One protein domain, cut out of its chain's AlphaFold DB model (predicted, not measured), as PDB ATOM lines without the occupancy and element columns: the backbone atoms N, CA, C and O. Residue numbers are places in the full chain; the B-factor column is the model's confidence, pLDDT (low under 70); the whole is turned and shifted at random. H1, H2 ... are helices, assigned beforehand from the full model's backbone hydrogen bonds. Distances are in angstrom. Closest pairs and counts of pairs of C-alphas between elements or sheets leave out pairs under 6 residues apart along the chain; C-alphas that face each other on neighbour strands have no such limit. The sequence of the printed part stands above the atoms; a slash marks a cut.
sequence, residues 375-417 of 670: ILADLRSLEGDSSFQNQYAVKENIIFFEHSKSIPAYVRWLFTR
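AT A GLANCE: This is residues 375 to 417 of the 670 residues of the protein "Nitroreductase domain-containing protein" of Candidatus Magasanikbacteria bacterium CG10_big_fil_rev_8_21_14_0_10_47_10 (UniProt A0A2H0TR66). Three helices make a flat zigzag: the longest, H2, lies in the middle, H1 folds back along one side of its first half, and H3 turns back at its other end to make a V with it. The link of residues 382 to 390 makes a loop at one end of the long axis, and H3 makes the other end. The printed part has 43 residues with three named helices, H1, H2 and H3 in chain order, and no named strand; the class is all helix. The whole is loose, with a radius of gyration of the C-alphas of 11.5 A, and spans 35 by 18 by 9 A.

IN THESE COORDINATES: H1 is residues 375 to 381, 9.9 A from first to last C-alpha, and begins at C-alpha 375 (45.951, -27.279, -16.447). H2 is residues 391 to 404, 19.9 A long, and begins at C-alpha 391 (36.966, -32.477, -4.828). H3 is residues 407 to 416, 14.1 A long, and ends at C-alpha 416 (55.270, -26.446, 4.207).

HOW THE PARTS SIT: H1 and H2 touch and form a helical hairpin, running opposite ways at a shallow tilt of 31 degrees. Their closest C-alphas, of Leu 379 and Val 394, are 6.0 A apart. H2 touches H3 with residues 400 to 404 alone; the closest C-alphas, of His 403 and Tyr 410, are 4.7 A apart. These two also form a helical hairpin, running opposite ways at a steep tilt of 45 degrees. H1 and H3 are apart. In H1, H2 and H3 every O i to N i+4 pair is within hydrogen-bond range.

THE WHOLE: The two C-alphas farthest apart, of Ser 387 and Pro 408, are 34.9 A apart. The printed part has no cut. The link from H1 to H2, 9 residues, is short, and that from H2 to H3, 2 residues, is tight. The mean pLDDT of the printed part is 90.9, and no printed residue is under 70.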
ATOM      1  N   ILE A 375      46.130 -26.375 -17.589       93.94
ATOM      2  CA  ILE A 375      45.951 -27.279 -16.447       93.94
ATOM      3  C   ILE A 375      45.068 -26.636 -15.380       93.94
ATOM      4  O   ILE A 375      44.131 -27.250 -14.889       93.94
ATOM      5  N   LEU A 376      45.346 -25.381 -15.024       95.44
ATOM      6  CA  LEU A 376      44.544 -24.667 -14.035       95.44
ATOM      7  C   LEU A 376      43.122 -24.381 -14.525       95.44
ATOM      8  O   LEU A 376      42.217 -24.363 -13.702       95.44
ATOM      9  N   ALA A 377      42.917 -24.141 -15.821       89.81
ATOM     10  CA  ALA A 377      41.583 -23.966 -16.389       89.81
ATOM     11  C   ALA A 377      40.780 -25.271 -16.327       89.81
ATOM     12  O   ALA A 377      39.650 -25.260 -15.848       89.81
ATOM     13  N   ASP A 378      41.393 -26.387 -16.723       91.44
ATOM     14  CA  ASP A 378      40.781 -27.712 -16.658       91.44
ATOM     15  C   ASP A 378      40.432 -28.097 -15.226       91.44
ATOM     16  O   ASP A 378      39.286 -28.410 -14.927       91.44
ATOM     17  N   LEU A 379      41.389 -28.011 -14.301       93.62
ATOM     18  CA  LEU A 379      41.137 -28.359 -12.905       93.62
ATOM     19  C   LEU A 379      40.040 -27.485 -12.284       93.62
ATOM     20  O   LEU A 379      39.208 -27.998 -11.545       93.62
ATOM     21  N   ARG A 380      39.997 -26.184 -12.608       93.62
ATOM     22  CA  ARG A 380      38.924 -25.284 -12.150       93.62
ATOM     23  C   ARG A 380      37.562 -25.634 -12.739       93.62
ATOM     24  O   ARG A 380      36.558 -25.391 -12.089       93.62
ATOM     25  N   SER A 381      37.513 -26.219 -13.938       89.50
ATOM     26  CA  SER A 381      36.251 -26.692 -14.522       89.50
ATOM     27  C   SER A 381      35.620 -27.848 -13.739       89.50
ATOM     28  O   SER A 381      34.408 -28.020 -13.807       89.50
ATOM     29  N   LEU A 382      36.411 -28.578 -12.941       89.00
ATOM     30  CA  LEU A 382      35.927 -29.635 -12.047       89.00
ATOM     31  C   LEU A 382      35.520 -29.121 -10.656       89.00
ATOM     32  O   LEU A 382      34.971 -29.892  -9.864       89.00
ATOM     33  N   GLU A 383      35.790 -27.852 -10.322       87.62
ATOM     34  CA  GLU A 383      35.380 -27.277  -9.035       87.62
ATOM     35  C   GLU A 383      33.852 -27.208  -8.955       87.62
ATOM     36  O   GLU A 383      33.201 -26.486  -9.708       87.62
ATOM     37  N   GLY A 384      33.271 -27.947  -8.008       74.12
ATOM     38  CA  GLY A 384      31.818 -27.982  -7.815       74.12
ATOM     39  C   GLY A 384      31.059 -28.860  -8.814       74.12
ATOM     40  O   GLY A 384      29.831 -28.920  -8.738       74.12
ATOM     41  N   ASP A 385      31.759 -29.571  -9.702       79.25
ATOM     42  CA  ASP A 385      31.160 -30.599 -10.551       79.25
ATOM     43  C   ASP A 385      30.781 -31.824  -9.702       79.25
ATOM     44  O   ASP A 385      31.639 -32.515  -9.145       79.25
ATOM     45  N   SER A 386      29.480 -32.100  -9.597       72.00
ATOM     46  CA  SER A 386      28.952 -33.232  -8.828       72.00
ATOM     47  C   SER A 386      29.263 -34.595  -9.452       72.00
ATOM     48  O   SER A 386      29.154 -35.611  -8.763       72.00
ATOM     49  N   SER A 387      29.672 -34.638 -10.725       72.38
ATOM     50  CA  SER A 387      30.084 -35.866 -11.414       72.38
ATOM     51  C   SER A 387      31.493 -36.326 -11.021       72.38
ATOM     52  O   SER A 387      31.779 -37.524 -11.072       72.38
ATOM     53  N   PHE A 388      32.354 -35.416 -10.545       79.38
ATOM     54  CA  PHE A 388      33.698 -35.738 -10.073       79.38
ATOM     55  C   PHE A 388      33.773 -35.717  -8.540       79.38
ATOM     56  O   PHE A 388      33.841 -34.665  -7.901       79.38
ATOM     57  N   GLN A 389      33.785 -36.905  -7.932       82.81
ATOM     58  CA  GLN A 389      33.614 -37.061  -6.482       82.81
ATOM     59  C   GLN A 389      34.794 -36.530  -5.647       82.81
ATOM     60  O   GLN A 389      34.589 -36.013  -4.548       82.81
ATOM     61  N   ASN A 390      36.035 -36.624  -6.140       88.94
ATOM     62  CA  ASN A 390      37.229 -36.283  -5.358       88.94
ATOM     63  C   ASN A 390      37.596 -34.787  -5.452       88.94
ATOM     64  O   ASN A 390      38.621 -34.393  -6.012       88.94
ATOM     65  N   GLN A 391      36.755 -33.933  -4.865       92.19
ATOM     66  CA  GLN A 391      36.966 -32.477  -4.828       92.19
ATOM     67  C   GLN A 391      38.209 -32.064  -4.012       92.19
ATOM     68  O   GLN A 391      38.798 -31.008  -4.258       92.19
ATOM     69  N   TYR A 392      38.657 -32.906  -3.072       93.69
ATOM     70  CA  TYR A 392      39.917 -32.695  -2.355       93.69
ATOM     71  C   TYR A 392      41.107 -32.691  -3.323       93.69
ATOM     72  O   TYR A 392      41.905 -31.747  -3.320       93.69
ATOM     73  N   ALA A 393      41.192 -33.696  -4.200       93.19
ATOM     74  CA  ALA A 393      42.251 -33.793  -5.196       93.19
ATOM     75  C   ALA A 393      42.270 -32.599  -6.153       93.19
ATOM     76  O   ALA A 393      43.353 -32.086  -6.442       93.19
ATOM     77  N   VAL A 394      41.094 -32.144  -6.610       94.19
ATOM     78  CA  VAL A 394      40.949 -30.959  -7.476       94.19
ATOM     79  C   VAL A 394      41.590 -29.746  -6.803       94.19
ATOM     80  O   VAL A 394      42.505 -29.127  -7.352       94.19
ATOM     81  N   LYS A 395      41.175 -29.451  -5.566       95.44
ATOM     82  CA  LYS A 395      41.657 -28.293  -4.808       95.44
ATOM     83  C   LYS A 395      43.166 -28.337  -4.569       95.44
ATOM     84  O   LYS A 395      43.853 -27.333  -4.771       95.44
ATOM     85  N   GLU A 396      43.704 -29.481  -4.149       96.25
ATOM     86  CA  GLU A 396      45.141 -29.597  -3.877       96.25
ATOM     87  C   GLU A 396      45.989 -29.560  -5.157       96.25
ATOM     88  O   GLU A 396      47.067 -28.959  -5.146       96.25
ATOM     89  N   ASN A 397      45.485 -30.091  -6.278       96.62
ATOM     90  CA  ASN A 397      46.113 -29.947  -7.593       96.62
ATOM     91  C   ASN A 397      46.161 -28.476  -8.040       96.62
ATOM     92  O   ASN A 397      47.221 -27.997  -8.448       96.62
ATOM     93  N   ILE A 398      45.059 -27.727  -7.909       96.88
ATOM     94  CA  ILE A 398      45.026 -26.290  -8.239       96.88
ATOM     95  C   ILE A 398      46.073 -25.535  -7.419       96.88
ATOM     96  O   ILE A 398      46.881 -24.783  -7.972       96.88
ATOM     97  N   ILE A 399      46.112 -25.762  -6.103       96.94
ATOM     98  CA  ILE A 399      47.072 -25.098  -5.214       96.94
ATOM     99  C   ILE A 399      48.507 -25.464  -5.596       96.94
ATOM    100  O   ILE A 399      49.368 -24.582  -5.652       96.94
ATOM    101  N   PHE A 400      48.776 -26.737  -5.877       96.94
ATOM    102  CA  PHE A 400      50.079 -27.200  -6.340       96.94
ATOM    103  C   PHE A 400      50.520 -26.487  -7.621       96.94
ATOM    104  O   PHE A 400      51.615 -25.917  -7.660       96.94
ATOM    105  N   PHE A 401      49.671 -26.453  -8.651       97.31
ATOM    106  CA  PHE A 401      50.031 -25.845  -9.930       97.31
ATOM    107  C   PHE A 401      50.157 -24.322  -9.847       97.31
ATOM    108  O   PHE A 401      51.064 -23.765 -10.473       97.31
ATOM    109  N   GLU A 402      49.352 -23.652  -9.019       96.75
ATOM    110  CA  GLU A 402      49.527 -22.230  -8.697       96.75
ATOM    111  C   GLU A 402      50.911 -21.956  -8.087       96.75
ATOM    112  O   GLU A 402      51.643 -21.083  -8.559       96.75
ATOM    113  N   HIS A 403      51.338 -22.764  -7.111       95.94
ATOM    114  CA  HIS A 403      52.669 -22.629  -6.509       95.94
ATOM    115  C   HIS A 403      53.789 -23.034  -7.474       95.94
ATOM    116  O   HIS A 403      54.876 -22.460  -7.431       95.94
ATOM    117  N   SER A 404      53.525 -23.951  -8.405       94.31
ATOM    118  CA  SER A 404      54.486 -24.357  -9.433       94.31
ATOM    119  C   SER A 404      54.791 -23.251 -10.456       94.31
ATOM    120  O   SER A 404      55.773 -23.352 -11.192       94.31
ATOM    121  N   LYS A 405      54.031 -22.145 -10.504       90.31
ATOM    122  CA  LYS A 405      54.320 -21.013 -11.406       90.31
ATOM    123  C   LYS A 405      55.690 -20.372 -11.157       90.31
ATOM    124  O   LYS A 405      56.270 -19.825 -12.094       90.31
ATOM    125  N   SER A 406      56.242 -20.479  -9.944       90.69
ATOM    126  CA  SER A 406      57.585 -19.984  -9.614       90.69
ATOM    127  C   SER A 406      58.358 -20.962  -8.728       90.69
ATOM    128  O   SER A 406      57.781 -21.612  -7.861       90.69
ATOM    129  N   ILE A 407      59.681 -21.047  -8.917       88.44
ATOM    130  CA  ILE A 407      60.546 -21.909  -8.093       88.44
ATOM    131  C   ILE A 407      60.439 -21.549  -6.598       88.44
ATOM    132  O   ILE A 407      60.241 -22.465  -5.804       88.44
ATOM    133  N   PRO A 408      60.492 -20.267  -6.173       91.81
ATOM    134  CA  PRO A 408      60.409 -19.935  -4.750       91.81
ATOM    135  C   PRO A 408      59.076 -20.338  -4.109       91.81
ATOM    136  O   PRO A 408      59.070 -20.900  -3.012       91.81
ATOM    137  N   ALA A 409      57.947 -20.100  -4.791       93.62
ATOM    138  CA  ALA A 409      56.630 -20.484  -4.279       93.62
ATOM    139  C   ALA A 409      56.477 -22.007  -4.211       93.62
ATOM    140  O   ALA A 409      55.991 -22.526  -3.207       93.62
ATOM    141  N   TYR A 410      56.950 -22.721  -5.234       94.75
ATOM    142  CA  TYR A 410      56.961 -24.177  -5.259       94.75
ATOM    143  C   TYR A 410      57.804 -24.765  -4.128       94.75
ATOM    144  O   TYR A 410      57.334 -25.634  -3.403       94.75
ATOM    145  N   VAL A 411      59.031 -24.271  -3.935       91.50
ATOM    146  CA  VAL A 411      59.915 -24.733  -2.857       91.50
ATOM    147  C   VAL A 411      59.258 -24.475  -1.503       91.50
ATOM    148  O   VAL A 411      59.184 -25.379  -0.673       91.50
ATOM    149  N   ARG A 412      58.684 -23.284  -1.286       93.69
ATOM    150  CA  ARG A 412      57.934 -22.993  -0.058       93.69
ATOM    151  C   ARG A 412      56.774 -23.969   0.135       93.69
ATOM    152  O   ARG A 412      56.627 -24.509   1.230       93.69
ATOM    153  N   TRP A 413      55.975 -24.223  -0.902       95.56
ATOM    154  CA  TRP A 413      54.877 -25.195  -0.869       95.56
ATOM    155  C   TRP A 413      55.378 -26.601  -0.515       95.56
ATOM    156  O   TRP A 413      54.816 -27.244   0.375       95.56
ATOM    157  N   LEU A 414      56.485 -27.029  -1.125       93.00
ATOM    158  CA  LEU A 414      57.074 -28.354  -0.949       93.00
ATOM    159  C   LEU A 414      57.568 -28.595   0.481       93.00
ATOM    160  O   LEU A 414      57.475 -29.716   0.964       93.00
ATOM    161  N   PHE A 415      58.065 -27.578   1.185       90.81
ATOM    162  CA  PHE A 415      58.531 -27.743   2.568       90.81
ATOM    163  C   PHE A 415      57.461 -27.459   3.633       90.81
ATOM    164  O   PHE A 415      57.679 -27.800   4.800       90.81
ATOM    165  N   THR A 416      56.315 -26.876   3.259       92.69
ATOM    166  CA  THR A 416      55.270 -26.446   4.207       92.69
ATOM    167  C   THR A 416      53.941 -27.177   4.030       92.69
ATOM    168  O   THR A 416      53.512 -27.881   4.943       92.69
ATOM    169  N   ARG A 417      53.272 -27.016   2.882       93.75
ATOM    170  CA  ARG A 417      51.926 -27.552   2.635       93.75
ATOM    171  C   ARG A 417      51.951 -29.041   2.313       93.75
ATOM    172  O   ARG A 417      51.126 -29.764   2.856       93.75
TER     173      ARG A 417